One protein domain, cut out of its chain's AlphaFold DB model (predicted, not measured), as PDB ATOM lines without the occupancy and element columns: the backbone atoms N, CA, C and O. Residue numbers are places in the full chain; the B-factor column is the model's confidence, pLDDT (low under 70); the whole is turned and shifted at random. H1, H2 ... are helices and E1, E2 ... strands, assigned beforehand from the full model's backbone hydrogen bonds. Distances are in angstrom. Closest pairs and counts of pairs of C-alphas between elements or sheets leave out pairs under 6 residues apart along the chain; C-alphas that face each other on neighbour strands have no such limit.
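AT A GLANCE: This is residues 106 to 149 and 247 to 302 of the 302 residues of the protein "FAD binding protein" of Streptomyces albireticuli (UniProt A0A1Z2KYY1). With little regular structure, much of it loops, the model has one long helix, H2, packed by its residues 282 to 293 on a small ribbon of two parallel strands, E1 and E2. The short helix H1 is apart from H2, and residues 106 to 118 stick out. The 100 printed residues run E1, H1, E2, H2, mostly helix by class, with 36 residues in named elements. The whole is compact, radius of gyration of the C-alphas 14.2 A, yet elongated, spanning 44 by 27 by 27 A.

HOW THE PARTS SIT: E1, residues 128 to 130, and E2, residues 265 to 267, are parallel neighbours at 28 degrees; N 130 and O 266 are within hydrogen-bond range at 2.8 A. The closest C-alphas of E2 and H2, residues 279 to 300, are those of Phe 266 and Ala 289, 5.6 A apart. H1, residues 134 to 141, comes closest to E1 at the C-alphas of Ala 137 and Val 130, 6.8 A. In H1 and H2 every O i to N i+4 pair is within range.

IN THESE COORDINATES: E1 begins at C-alpha 128 (-21.608, -12.277, -53.192). H1 is 10.1 A long. H2, 31.7 A long, ends at C-alpha 300 (-22.421, -26.172, -53.131).

THE WHOLE: Residues 150 to 246 are not printed; C-alphas 149 and 247 are 7.2 A apart. The link from E2 to H2 is long. Residues 301 to 302 have pLDDT under 70.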
ATOM      1  N   ALA A 106      -5.103  -9.512 -59.459       97.88
ATOM      2  CA  ALA A 106      -6.416 -10.112 -59.682       97.88
ATOM      3  C   ALA A 106      -6.624 -10.495 -61.160       97.88
ATOM      4  O   ALA A 106      -7.043 -11.615 -61.451       97.88
ATOM      5  N   ARG A 107      -6.261  -9.615 -62.105       98.31
ATOM      6  CA  ARG A 107      -6.354  -9.915 -63.546       98.31
ATOM      7  C   ARG A 107      -5.446 -11.069 -63.972       98.31
ATOM      8  O   ARG A 107      -5.881 -11.910 -64.749       98.31
ATOM      9  N   GLU A 108      -4.220 -11.144 -63.448       98.44
ATOM     10  CA  GLU A 108      -3.306 -12.278 -63.688       98.44
ATOM     11  C   GLU A 108      -3.898 -13.617 -63.228       98.44
ATOM     12  O   GLU A 108      -3.610 -14.656 -63.813       98.44
ATOM     13  N   LEU A 109      -4.741 -13.591 -62.192       98.25
ATOM     14  CA  LEU A 109      -5.469 -14.752 -61.680       98.25
ATOM     15  C   LEU A 109      -6.776 -15.034 -62.446       98.25
ATOM     16  O   LEU A 109      -7.537 -15.911 -62.047       98.25
ATOM     17  N   GLY A 110      -7.057 -14.302 -63.527       98.31
ATOM     18  CA  GLY A 110      -8.258 -14.476 -64.348       98.31
ATOM     19  C   GLY A 110      -9.502 -13.750 -63.827       98.31
ATOM     20  O   GLY A 110     -10.590 -13.956 -64.364       98.31
ATOM     21  N   VAL A 111      -9.377 -12.885 -62.813       98.00
ATOM     22  CA  VAL A 111     -10.511 -12.093 -62.313       98.00
ATOM     23  C   VAL A 111     -10.917 -11.050 -63.353       98.00
ATOM     24  O   VAL A 111     -10.112 -10.215 -63.777       98.00
ATOM     25  N   LYS A 112     -12.202 -11.052 -63.720       97.44
ATOM     26  CA  LYS A 112     -12.810  -9.995 -64.531       97.44
ATOM     27  C   LYS A 112     -13.127  -8.790 -63.645       97.44
ATOM     28  O   LYS A 112     -13.849  -8.919 -62.662       97.44
ATOM     29  N   ILE A 113     -12.603  -7.621 -64.007       97.06
ATOM     30  CA  ILE A 113     -12.874  -6.355 -63.315       97.06
ATOM     31  C   ILE A 113     -13.634  -5.443 -64.273       97.06
ATOM     32  O   ILE A 113     -13.106  -5.083 -65.325       97.06
ATOM     33  N   GLU A 114     -14.845  -5.047 -63.889       96.31
ATOM     34  CA  GLU A 114     -15.678  -4.101 -64.633       96.31
ATOM     35  C   GLU A 114     -15.819  -2.795 -63.844       96.31
ATOM     36  O   GLU A 114     -16.150  -2.806 -62.658       96.31
ATOM     37  N   THR A 115     -15.550  -1.660 -64.490       96.00
ATOM     38  CA  THR A 115     -15.709  -0.318 -63.912       96.00
ATOM     39  C   THR A 115     -16.833   0.427 -64.627       96.00
ATOM     40  O   THR A 115     -17.207   0.083 -65.744       96.00
ATOM     41  N   GLY A 116     -17.428   1.428 -63.973       95.12
ATOM     42  CA  GLY A 116     -18.616   2.108 -64.511       95.12
ATOM     43  C   GLY A 116     -19.901   1.265 -64.460       95.12
ATOM     44  O   GLY A 116     -20.959   1.756 -64.842       95.12
ATOM     45  N   SER A 117     -19.833   0.038 -63.935       94.25
ATOM     46  CA  SER A 117     -20.972  -0.863 -63.743       94.25
ATOM     47  C   SER A 117     -21.621  -0.628 -62.376       94.25
ATOM     48  O   SER A 117     -21.134  -1.097 -61.347       94.25
ATOM     49  N   ARG A 118     -22.725   0.126 -62.340       93.50
ATOM     50  CA  ARG A 118     -23.497   0.338 -61.107       93.50
ATOM     51  C   ARG A 118     -24.404  -0.864 -60.834       93.50
ATOM     52  O   ARG A 118     -25.303  -1.134 -61.620       93.50
ATOM     53  N   MET A 119     -24.225  -1.506 -59.682       92.69
ATOM     54  CA  MET A 119     -25.123  -2.560 -59.200       92.69
ATOM     55  C   MET A 119     -26.336  -1.952 -58.485       92.69
ATOM     56  O   MET A 119     -26.180  -1.091 -57.616       92.69
ATOM     57  N   THR A 120     -27.537  -2.395 -58.850       93.88
ATOM     58  CA  THR A 120     -28.804  -2.029 -58.184       93.88
ATOM     59  C   THR A 120     -29.532  -3.220 -57.577       93.88
ATOM     60  O   THR A 120     -30.485  -3.029 -56.835       93.88
ATOM     61  N   GLU A 121     -29.079  -4.428 -57.886       94.06
ATOM     62  CA  GLU A 121     -29.572  -5.695 -57.355       94.06
ATOM     63  C   GLU A 121     -28.392  -6.663 -57.225       94.06
ATOM     64  O   GLU A 121     -27.345  -6.451 -57.844       94.06
ATOM     65  N   LEU A 122     -28.533  -7.705 -56.408       94.12
ATOM     66  CA  LEU A 122     -27.503  -8.733 -56.295       94.12
ATOM     67  C   LEU A 122     -27.605  -9.758 -57.436       94.12
ATOM     68  O   LEU A 122     -28.710 -10.076 -57.884       94.12
ATOM     69  N   PRO A 123     -26.473 -10.337 -57.875       91.00
ATOM     70  CA  PRO A 123     -26.483 -11.524 -58.722       91.00
ATOM     71  C   PRO A 123     -27.300 -12.666 -58.099       91.00
ATOM     72  O   PRO A 123     -27.295 -12.858 -56.887       91.00
ATOM     73  N   ARG A 124     -27.972 -13.460 -58.941       84.62
ATOM     74  CA  ARG A 124     -28.834 -14.575 -58.499       84.62
ATOM     75  C   ARG A 124     -28.080 -15.863 -58.158       84.62
ATOM     76  O   ARG A 124     -28.692 -16.800 -57.654       84.62
ATOM     77  N   HIS A 125     -26.796 -15.948 -58.499       84.69
ATOM     78  CA  HIS A 125     -26.031 -17.188 -58.430       84.69
ATOM     79  C   HIS A 125     -24.680 -16.976 -57.760       84.69
ATOM     80  O   HIS A 125     -23.937 -16.068 -58.132       84.69
ATOM     81  N   GLY A 126     -24.357 -17.894 -56.848       89.06
ATOM     82  CA  GLY A 126     -23.092 -17.930 -56.127       89.06
ATOM     83  C   GLY A 126     -23.015 -16.919 -54.982       89.06
ATOM     84  O   GLY A 126     -23.883 -16.054 -54.846       89.06
ATOM     85  N   PRO A 127     -21.974 -17.032 -54.146       96.19
ATOM     86  CA  PRO A 127     -21.756 -16.097 -53.060       96.19
ATOM     87  C   PRO A 127     -21.367 -14.710 -53.565       96.19
ATOM     88  O   PRO A 127     -20.629 -14.564 -54.544       96.19
ATOM     89  N   VAL A 128     -21.821 -13.684 -52.850       97.25
ATOM     90  CA  VAL A 128     -21.608 -12.277 -53.192       97.25
ATOM     91  C   VAL A 128     -20.949 -11.554 -52.026       97.25
ATOM     92  O   VAL A 128     -21.466 -11.550 -50.915       97.25
ATOM     93  N   ILE A 129     -19.827 -10.883 -52.291       98.00
ATOM     94  CA  ILE A 129     -19.181  -9.987 -51.326       98.00
ATOM     95  C   ILE A 129     -19.526  -8.542 -51.693       98.00
ATOM     96  O   ILE A 129     -19.130  -8.042 -52.748       98.00
ATOM     97  N   VAL A 130     -20.235  -7.847 -50.808       97.62
ATOM     98  CA  VAL A 130     -20.555  -6.422 -50.925       97.62
ATOM     99  C   VAL A 130     -19.468  -5.614 -50.214       97.62
ATOM    100  O   VAL A 130     -19.454  -5.496 -48.988       97.62
ATOM    101  N   ALA A 131     -18.547  -5.052 -50.998       96.44
ATOM    102  CA  ALA A 131     -17.422  -4.243 -50.524       96.44
ATOM    103  C   ALA A 131     -17.654  -2.735 -50.758       96.44
ATOM    104  O   ALA A 131     -16.909  -2.075 -51.485       96.44
ATOM    105  N   THR A 132     -18.735  -2.190 -50.194       94.31
ATOM    106  CA  THR A 132     -19.138  -0.776 -50.346       94.31
ATOM    107  C   THR A 132     -19.214  -0.063 -48.993       94.31
ATOM    108  O   THR A 132     -19.026  -0.678 -47.947       94.31
ATOM    109  N   SER A 133     -19.554   1.233 -48.969       92.75
ATOM    110  CA  SER A 133     -19.974   1.865 -47.708       92.75
ATOM    111  C   SER A 133     -21.249   1.205 -47.167       92.75
ATOM    112  O   SER A 133     -22.054   0.688 -47.949       92.75
ATOM    113  N   LEU A 134     -21.475   1.271 -45.848       93.19
ATOM    114  CA  LEU A 134     -22.700   0.737 -45.233       93.19
ATOM    115  C   LEU A 134     -23.970   1.400 -45.775       93.19
ATOM    116  O   LEU A 134     -24.977   0.728 -45.944       93.19
ATOM    117  N   ASP A 135     -23.929   2.694 -46.107       92.62
ATOM    118  CA  ASP A 135     -25.072   3.379 -46.723       92.62
ATOM    119  C   ASP A 135     -25.436   2.803 -48.098       92.62
ATOM    120  O   ASP A 135     -26.619   2.661 -48.411       92.62
ATOM    121  N   ALA A 136     -24.433   2.464 -48.912       94.38
ATOM    122  CA  ALA A 136     -24.655   1.832 -50.209       94.38
ATOM    123  C   ALA A 136     -25.114   0.377 -50.046       94.38
ATOM    124  O   ALA A 136     -26.048  -0.038 -50.729       94.38
ATOM    125  N   ALA A 137     -24.526  -0.363 -49.100       95.56
ATOM    126  CA  ALA A 137     -24.939  -1.727 -48.780       95.56
ATOM    127  C   ALA A 137     -26.385  -1.769 -48.263       95.56
ATOM    128  O   ALA A 137     -27.168  -2.585 -48.734       95.56
ATOM    129  N   ARG A 138     -26.783  -0.833 -47.387       95.56
ATOM    130  CA  ARG A 138     -28.171  -0.673 -46.927       95.56
ATOM    131  C   ARG A 138     -29.136  -0.547 -48.096       95.56
ATOM    132  O   ARG A 138     -30.162  -1.206 -48.100       95.56
ATOM    133  N   ALA A 139     -28.829   0.330 -49.052       96.00
ATOM    134  CA  ALA A 139     -29.703   0.562 -50.196       96.00
ATOM    135  C   ALA A 139     -29.757  -0.649 -51.140       96.00
ATOM    136  O   ALA A 139     -30.817  -0.953 -51.670       96.00
ATOM    137  N   LEU A 140     -28.626  -1.331 -51.347       96.69
ATOM    138  CA  LEU A 140     -28.534  -2.503 -52.220       96.69
ATOM    139  C   LEU A 140     -29.240  -3.735 -51.635       96.69
ATOM    140  O   LEU A 140     -29.799  -4.526 -52.386       96.69
ATOM    141  N   LEU A 141     -29.184  -3.900 -50.312       95.88
ATOM    142  CA  LEU A 141     -29.703  -5.067 -49.595       95.88
ATOM    143  C   LEU A 141     -31.089  -4.843 -48.979       95.88
ATOM    144  O   LEU A 141     -31.637  -5.768 -48.392       95.88
ATOM    145  N   ASP A 142     -31.619  -3.621 -49.070       95.50
ATOM    146  CA  ASP A 142     -32.833  -3.180 -48.369       95.50
ATOM    147  C   ASP A 142     -32.808  -3.490 -46.852       95.50
ATOM    148  O   ASP A 142     -33.814  -3.800 -46.220       95.50
ATOM    149  N   ASP A 143     -31.619  -3.408 -46.242       96.00
ATOM    150  CA  ASP A 143     -31.390  -3.737 -44.832       96.00
ATOM    151  C   ASP A 143     -31.144  -2.461 -44.017       96.00
ATOM    152  O   ASP A 143     -30.021  -1.959 -43.882       96.00
ATOM    153  N   GLY A 144     -32.224  -1.938 -43.429       95.50
ATOM    154  CA  GLY A 144     -32.216  -0.740 -42.588       95.50
ATOM    155  C   GLY A 144     -31.296  -0.810 -41.362       95.50
ATOM    156  O   GLY A 144     -30.970   0.247 -40.807       95.50
ATOM    157  N   THR A 145     -30.855  -2.010 -40.968       94.56
ATOM    158  CA  THR A 145     -29.967  -2.237 -39.819       94.56
ATOM    159  C   THR A 145     -28.495  -1.967 -40.134       94.56
ATOM    160  O   THR A 145     -27.705  -1.795 -39.208       94.56
ATOM    161  N   LEU A 146     -28.113  -1.853 -41.415       95.62
ATOM    162  CA  LEU A 146     -26.736  -1.576 -41.846       95.62
ATOM    163  C   LEU A 146     -26.346  -0.121 -41.581       95.62
ATOM    164  O   LEU A 146     -26.338   0.742 -42.467       95.62
ATOM    165  N   ARG A 147     -26.051   0.156 -40.313       94.12
ATOM    166  CA  ARG A 147     -25.623   1.454 -39.801       94.12
ATOM    167  C   ARG A 147     -24.579   1.258 -38.720       94.12
ATOM    168  O   ARG A 147     -24.645   0.317 -37.939       94.12
ATOM    169  N   TRP A 148     -23.642   2.190 -38.669       95.44
ATOM    170  CA  TRP A 148     -22.686   2.298 -37.583       95.44
ATOM    171  C   TRP A 148     -22.225   3.749 -37.448       95.44
ATOM    172  O   TRP A 148     -22.267   4.501 -38.425       95.44
ATOM    173  N   GLU A 149     -21.806   4.147 -36.250       94.25
ATOM    174  CA  GLU A 149     -21.247   5.481 -36.011       94.25
ATOM    175  C   GLU A 149     -19.894   5.611 -36.731       94.25
ATOM    176  O   GLU A 149     -19.051   4.713 -36.665       94.25
ATOM    177  N   ASP A 247     -16.721   3.022 -31.861       96.62
ATOM    178  CA  ASP A 247     -17.432   2.231 -30.853       96.62
ATOM    179  C   ASP A 247     -17.815   3.129 -29.665       96.62
ATOM    180  O   ASP A 247     -16.967   3.721 -28.984       96.62
ATOM    181  N   LEU A 248     -19.122   3.255 -29.431       97.69
ATOM    182  CA  LEU A 248     -19.697   3.979 -28.299       97.69
ATOM    183  C   LEU A 248     -19.599   3.149 -27.009       97.69
ATOM    184  O   LEU A 248     -19.416   1.928 -27.078       97.69
ATOM    185  N   PRO A 249     -19.732   3.774 -25.823       98.50
ATOM    186  CA  PRO A 249     -19.804   3.037 -24.569       98.50
ATOM    187  C   PRO A 249     -20.844   1.910 -24.629       98.50
ATOM    188  O   PRO A 249     -21.982   2.125 -25.040       98.50
ATOM    189  N   GLY A 250     -20.428   0.704 -24.246       97.94
ATOM    190  CA  GLY A 250     -21.254  -0.506 -24.264       97.94
ATOM    191  C   GLY A 250     -21.211  -1.286 -25.580       97.94
ATOM    192  O   GLY A 250     -21.815  -2.348 -25.659       97.94
ATOM    193  N   THR A 251     -20.479  -0.799 -26.585       97.50
ATOM    194  CA  THR A 251     -20.311  -1.476 -27.878       97.50
ATOM    195  C   THR A 251     -18.846  -1.763 -28.175       97.50
ATOM    196  O   THR A 251     -17.935  -1.107 -27.664       97.50
ATOM    197  N   THR A 252     -18.620  -2.759 -29.019       96.81
ATOM    198  CA  THR A 252     -17.317  -3.155 -29.539       96.81
ATOM    199  C   THR A 252     -17.412  -3.413 -31.035       96.81
ATOM    200  O   THR A 252     -18.498  -3.512 -31.606       96.81
ATOM    201  N   TRP A 253     -16.268  -3.638 -31.677       95.25
ATOM    202  CA  TRP A 253     -16.249  -4.036 -33.079       95.25
ATOM    203  C   TRP A 253     -17.073  -5.292 -33.388       95.25
ATOM    204  O   TRP A 253     -17.485  -5.451 -34.527       95.25
ATOM    205  N   ARG A 254     -17.338  -6.170 -32.410       96.69
ATOM    206  CA  ARG A 254     -18.163  -7.374 -32.612       96.69
ATOM    207  C   ARG A 254     -19.643  -7.061 -32.806       96.69
ATOM    208  O   ARG A 254     -20.350  -7.878 -33.379       96.69
ATOM    209  N   ASP A 255     -20.080  -5.898 -32.340       97.06
ATOM    210  CA  ASP A 255     -21.475  -5.458 -32.382       97.06
ATOM    211  C   ASP A 255     -21.811  -4.718 -33.690       97.06
ATOM    212  O   ASP A 255     -22.974  -4.429 -33.968       97.06
ATOM    213  N   ARG A 256     -20.792  -4.427 -34.510       96.44
ATOM    214  CA  ARG A 256     -20.936  -3.885 -35.870       96.44
ATOM    215  C   ARG A 256     -21.714  -4.857 -36.765       96.44
ATOM    216  O   ARG A 256     -21.778  -6.047 -36.457       96.44
ATOM    217  N   PRO A 257     -22.238  -4.405 -37.922       97.12
ATOM    218  CA  PRO A 257     -22.830  -5.307 -38.902       97.12
ATOM    219  C   PRO A 257     -21.937  -6.521 -39.192       97.12
ATOM    220  O   PRO A 257     -20.766  -6.376 -39.556       97.12
ATOM    221  N   ALA A 258     -22.494  -7.716 -38.993       97.44
ATOM    222  CA  ALA A 258     -21.790  -8.973 -39.213       97.44
ATOM    223  C   ALA A 258     -21.342  -9.108 -40.674       97.44
ATOM    224  O   ALA A 258     -22.043  -8.658 -41.581       97.44
ATOM    225  N   ILE A 259     -20.186  -9.745 -40.878       98.12
ATOM    226  CA  ILE A 259     -19.651 -10.050 -42.209       98.12
ATOM    227  C   ILE A 259     -20.598 -10.992 -42.948       98.12
ATOM    228  O   ILE A 259     -21.006 -10.675 -44.055       98.12
ATOM    229  N   ASP A 260     -20.984 -12.109 -42.333       97.56
ATOM    230  CA  ASP A 260     -21.992 -13.013 -42.888       97.56
ATOM    231  C   ASP A 260     -23.397 -12.421 -42.703       97.56
ATOM    232  O   ASP A 260     -23.799 -12.083 -41.583       97.56
ATOM    233  N   ARG A 261     -24.125 -12.249 -43.810       96.00
ATOM    234  CA  ARG A 261     -25.506 -11.745 -43.832       96.00
ATOM    235  C   ARG A 261     -26.533 -12.854 -44.049       96.00
ATOM    236  O   ARG A 261     -27.728 -12.566 -44.063       96.00
ATOM    237  N   GLY A 262     -26.087 -14.099 -44.196       93.19
ATOM    238  CA  GLY A 262     -26.900 -15.198 -44.689       93.19
ATOM    239  C   GLY A 262     -27.197 -15.069 -46.185       93.19
ATOM    240  O   GLY A 262     -26.838 -14.092 -46.840       93.19
ATOM    241  N   GLY A 263     -27.847 -16.093 -46.746       89.56
ATOM    242  CA  GLY A 263     -28.242 -16.097 -48.161       89.56
ATOM    243  C   GLY A 263     -27.067 -15.964 -49.134       89.56
ATOM    244  O   GLY A 263     -27.241 -15.416 -50.216       89.56
ATOM    245  N   ASP A 264     -25.883 -16.433 -48.735       94.25
ATOM    246  CA  ASP A 264     -24.630 -16.361 -49.497       94.25
ATOM    247  C   ASP A 264     -24.138 -14.922 -49.749       94.25
ATOM    248  O   ASP A 264     -23.355 -14.671 -50.666       94.25
ATOM    249  N   VAL A 265     -24.565 -13.969 -48.914       97.06
ATOM    250  CA  VAL A 265     -24.147 -12.564 -48.972       97.06
ATOM    251  C   VAL A 265     -23.201 -12.242 -47.821       97.06
ATOM    252  O   VAL A 265     -23.510 -12.462 -46.651       97.06
ATOM    253  N   PHE A 266     -22.064 -11.638 -48.153       98.25
ATOM    254  CA  PHE A 266     -21.037 -11.230 -47.201       98.25
ATOM    255  C   PHE A 266     -20.729  -9.737 -47.337       98.25
ATOM    256  O   PHE A 266     -20.758  -9.190 -48.438       98.25
ATOM    257  N   LEU A 267     -20.394  -9.063 -46.240       98.06
ATOM    258  CA  LEU A 267     -19.947  -7.670 -46.240       98.06
ATOM    259  C   LEU A 267     -18.436  -7.571 -46.036       98.06
ATOM    260  O   LEU A 267     -17.867  -8.243 -45.179       98.06
ATOM    261  N   ALA A 268     -17.801  -6.647 -46.751       97.62
ATOM    262  CA  ALA A 268     -16.414  -6.261 -46.520       97.62
ATOM    263  C   ALA A 268     -16.284  -4.735 -46.465       97.62
ATOM    264  O   ALA A 268     -16.946  -4.007 -47.199       97.62
ATOM    265  N   GLY A 269     -15.423  -4.238 -45.583       95.00
ATOM    266  CA  GLY A 269     -15.226  -2.808 -45.365       95.00
ATOM    267  C   GLY A 269     -14.684  -2.495 -43.975       95.00
ATOM    268  O   GLY A 269     -14.336  -3.380 -43.194       95.00
ATOM    269  N   ASP A 270     -14.607  -1.214 -43.647       93.69
ATOM    270  CA  ASP A 270     -14.039  -0.720 -42.388       93.69
ATOM    271  C   ASP A 270     -15.059  -0.562 -41.248       93.69
ATOM    272  O   ASP A 270     -14.691  -0.229 -40.119       93.69
ATOM    273  N   SER A 271     -16.334  -0.802 -41.551       94.31
ATOM    274  CA  SER A 271     -17.464  -0.568 -40.649       94.31
ATOM    275  C   SER A 271     -18.273  -1.834 -40.354       94.31
ATOM    276  O   SER A 271     -19.408  -1.758 -39.899       94.31
ATOM    277  N   VAL A 272     -17.685  -3.004 -40.600       95.94
ATOM    278  CA  VAL A 272     -18.263  -4.323 -40.294       95.94
ATOM    279  C   VAL A 272     -17.537  -4.969 -39.116       95.94
ATOM    280  O   VAL A 272     -16.529  -4.436 -38.636       95.94
ATOM    281  N   ALA A 273     -18.045  -6.106 -38.640       96.81
ATOM    282  CA  ALA A 273     -17.532  -6.824 -37.476       96.81
ATOM    283  C   ALA A 273     -16.178  -7.517 -37.715       96.81
ATOM    284  O   ALA A 273     -16.058  -8.739 -37.660       96.81
ATOM    285  N   ALA A 274     -15.141  -6.717 -37.957       96.50
ATOM    286  CA  ALA A 274     -13.755  -7.142 -38.074       96.50
ATOM    287  C   ALA A 274     -12.850  -6.351 -37.112       96.50
ATOM    288  O   ALA A 274     -13.078  -5.160 -36.868       96.50
ATOM    289  N   PRO A 275     -11.795  -6.984 -36.572       94.19
ATOM    290  CA  PRO A 275     -10.829  -6.304 -35.726       94.19
ATOM    291  C   PRO A 275      -9.882  -5.425 -36.555       94.19
ATOM    292  O   PRO A 275      -9.619  -5.693 -37.729       94.19
ATOM    293  N   GLY A 276      -9.287  -4.421 -35.911       92.38
ATOM    294  CA  GLY A 276      -8.219  -3.603 -36.489       92.38
ATOM    295  C   GLY A 276      -8.444  -2.102 -36.338       92.38
ATOM    296  O   GLY A 276      -9.382  -1.647 -35.677       92.38
ATOM    297  N   ILE A 277      -7.551  -1.333 -36.958       90.00
ATOM    298  CA  ILE A 277      -7.625   0.127 -37.048       90.00
ATOM    299  C   ILE A 277      -7.524   0.560 -38.519       90.00
ATOM    300  O   ILE A 277      -6.685   0.047 -39.259       90.00
ATOM    301  N   LEU A 278      -8.379   1.500 -38.941       90.12
ATOM    302  CA  LEU A 278      -8.408   2.046 -40.306       90.12
ATOM    303  C   LEU A 278      -8.425   0.930 -41.378       90.12
ATOM    304  O   LEU A 278      -9.255   0.022 -41.315       90.12
ATOM    305  N   ALA A 279      -7.496   0.970 -42.339       90.81
ATOM    306  CA  ALA A 279      -7.424   0.033 -43.459       90.81
ATOM    307  C   ALA A 279      -7.299  -1.440 -43.036       90.81
ATOM    308  O   ALA A 279      -7.737  -2.322 -43.771       90.81
ATOM    309  N   GLU A 280      -6.763  -1.731 -41.847       92.81
ATOM    310  CA  GLU A 280      -6.685  -3.109 -41.348       92.81
ATOM    311  C   GLU A 280      -8.062  -3.751 -41.214       92.81
ATOM    312  O   GLU A 280      -8.204  -4.939 -41.480       92.81
ATOM    313  N   VAL A 281      -9.079  -2.973 -40.835       94.75
ATOM    314  CA  VAL A 281     -10.447  -3.482 -40.700       94.75
ATOM    315  C   VAL A 281     -10.978  -3.917 -42.065       94.75
ATOM    316  O   VAL A 281     -11.558  -4.992 -42.170       94.75
ATOM    317  N   SER A 282     -10.707  -3.134 -43.117       94.56
ATOM    318  CA  SER A 282     -11.076  -3.481 -44.499       94.56
ATOM    319  C   SER A 282     -10.337  -4.720 -45.007       94.56
ATOM    320  O   SER A 282     -10.932  -5.563 -45.672       94.56
ATOM    321  N   LEU A 283      -9.048  -4.859 -44.680       95.06
ATOM    322  CA  LEU A 283      -8.257  -6.031 -45.068       95.06
ATOM    323  C   LEU A 283      -8.723  -7.297 -44.338       95.06
ATOM    324  O   LEU A 283      -8.897  -8.343 -44.962       95.06
ATOM    325  N   ASN A 284      -8.953  -7.205 -43.026       97.56
ATOM    326  CA  ASN A 284      -9.398  -8.332 -42.211       97.56
ATOM    327  C   ASN A 284     -10.820  -8.769 -42.579       97.56
ATOM    328  O   ASN A 284     -11.067  -9.968 -42.694       97.56
ATOM    329  N   SER A 285     -11.738  -7.823 -42.805       97.88
ATOM    330  CA  SER A 285     -13.099  -8.149 -43.240       97.88
ATOM    331  C   SER A 285     -13.133  -8.712 -44.656       97.88
ATOM    332  O   SER A 285     -13.809  -9.708 -44.883       97.88
ATOM    333  N   GLY A 286     -12.362  -8.143 -45.588       97.69
ATOM    334  CA  GLY A 286     -12.255  -8.650 -46.956       97.69
ATOM    335  C   GLY A 286     -11.726 -10.081 -47.007       97.69
ATOM    336  O   GLY A 286     -12.282 -10.914 -47.718       97.69
ATOM    337  N   ARG A 287     -10.703 -10.392 -46.201       97.94
ATOM    338  CA  ARG A 287     -10.191 -11.761 -46.070       97.94
ATOM    339  C   ARG A 287     -11.241 -12.709 -45.490       97.94
ATOM    340  O   ARG A 287     -11.488 -13.749 -46.081       97.94
ATOM    341  N   ALA A 288     -11.875 -12.342 -44.377       98.31
ATOM    342  CA  ALA A 288     -12.887 -13.187 -43.744       98.31
ATOM    343  C   ALA A 288     -14.098 -13.440 -44.664       98.31
ATOM    344  O   ALA A 288     -14.569 -14.568 -44.758       98.31
ATOM    345  N   ALA A 289     -14.568 -12.419 -45.387       98.50
ATOM    346  CA  ALA A 289     -15.640 -12.561 -46.372       98.50
ATOM    347  C   ALA A 289     -15.241 -13.488 -47.533       98.50
ATOM    348  O   ALA A 289     -16.051 -14.298 -47.979       98.50
ATOM    349  N   ALA A 290     -13.996 -13.392 -48.013       97.75
ATOM    350  CA  ALA A 290     -13.481 -14.271 -49.060       97.75
ATOM    351  C   ALA A 290     -13.383 -15.731 -48.596       97.75
ATOM    352  O   ALA A 290     -13.808 -16.622 -49.331       97.75
ATOM    353  N   ASP A 291     -12.883 -15.971 -47.381       97.88
ATOM    354  CA  ASP A 291     -12.780 -17.313 -46.801       97.88
ATOM    355  C   ASP A 291     -14.174 -17.974 -46.703       97.88
ATOM    356  O   ASP A 291     -14.360 -19.098 -47.175       97.88
ATOM    357  N   LEU A 292     -15.182 -17.239 -46.211       97.50
ATOM    358  CA  LEU A 292     -16.574 -17.714 -46.133       97.50
ATOM    359  C   LEU A 292     -17.195 -17.982 -47.513       97.50
ATOM    360  O   LEU A 292     -17.868 -18.995 -47.716       97.50
ATOM    361  N   ALA A 293     -16.956 -17.104 -48.492       96.56
ATOM    362  CA  ALA A 293     -17.459 -17.292 -49.850       96.56
ATOM    363  C   ALA A 293     -16.877 -18.558 -50.511       96.56
ATOM    364  O   ALA A 293     -17.596 -19.296 -51.188       96.56
ATOM    365  N   VAL A 294     -15.589 -18.843 -50.297       95.75
ATOM    366  CA  VAL A 294     -14.927 -20.051 -50.822       95.75
ATOM    367  C   VAL A 294     -15.443 -21.321 -50.141       95.75
ATOM    368  O   VAL A 294     -15.718 -22.315 -50.821       95.75
ATOM    369  N   GLU A 295     -15.623 -21.297 -48.819       94.19
ATOM    370  CA  GLU A 295     -16.235 -22.403 -48.072       94.19
ATOM    371  C   GLU A 295     -17.638 -22.718 -48.610       94.19
ATOM    372  O   GLU A 295     -17.992 -23.881 -48.852       94.19
ATOM    373  N   ARG A 296     -18.414 -21.668 -48.900       91.88
ATOM    374  CA  ARG A 296     -19.761 -21.818 -49.436       91.88
ATOM    375  C   ARG A 296     -19.782 -22.436 -50.832       91.88
ATOM    376  O   ARG A 296     -20.571 -23.348 -51.070       91.88
ATOM    377  N   LEU A 297     -18.895 -22.003 -51.731       89.69
ATOM    378  CA  LEU A 297     -18.743 -22.609 -53.062       89.69
ATOM    379  C   LEU A 297     -18.366 -24.088 -52.987       89.69
ATOM    380  O   LEU A 297     -18.883 -24.893 -53.756       89.69
ATOM    381  N   THR A 298     -17.485 -24.446 -52.054       87.31
ATOM    382  CA  THR A 298     -17.050 -25.837 -51.875       87.31
ATOM    383  C   THR A 298     -18.212 -26.716 -51.421       87.31
ATOM    384  O   THR A 298     -18.391 -27.812 -51.937       87.31
ATOM    385  N   THR A 299     -19.049 -26.202 -50.518       81.81
ATOM    386  CA  THR A 299     -20.244 -26.907 -50.030       81.81
ATOM    387  C   THR A 299     -21.314 -27.066 -51.113       81.81
ATOM    388  O   THR A 299     -22.011 -28.070 -51.135       81.81
ATOM    389  N   LEU A 300     -21.457 -26.096 -52.023       74.69
ATOM    390  CA  LEU A 300     -22.421 -26.172 -53.131       74.69
ATOM    391  C   LEU A 300     -22.027 -27.191 -54.216       74.69
ATOM    392  O   LEU A 300     -22.882 -27.583 -55.007       74.69
ATOM    393  N   HIS A 301     -20.753 -27.584 -54.284       64.75
ATOM    394  CA  HIS A 301     -20.224 -28.529 -55.275       64.75
ATOM    395  C   HIS A 301     -19.896 -29.920 -54.701       64.75
ATOM    396  O   HIS A 301     -19.418 -30.772 -55.453       64.75
ATOM    397  N   ALA A 302     -20.117 -30.136 -53.401       56.72
ATOM    398  CA  ALA A 302     -19.980 -31.428 -52.726       56.72
ATOM    399  C   ALA A 302     -21.316 -32.183 -52.720       56.72
ATOM    400  O   ALA A 302     -21.280 -33.420 -52.908       56.72
TER     401      ALA A 302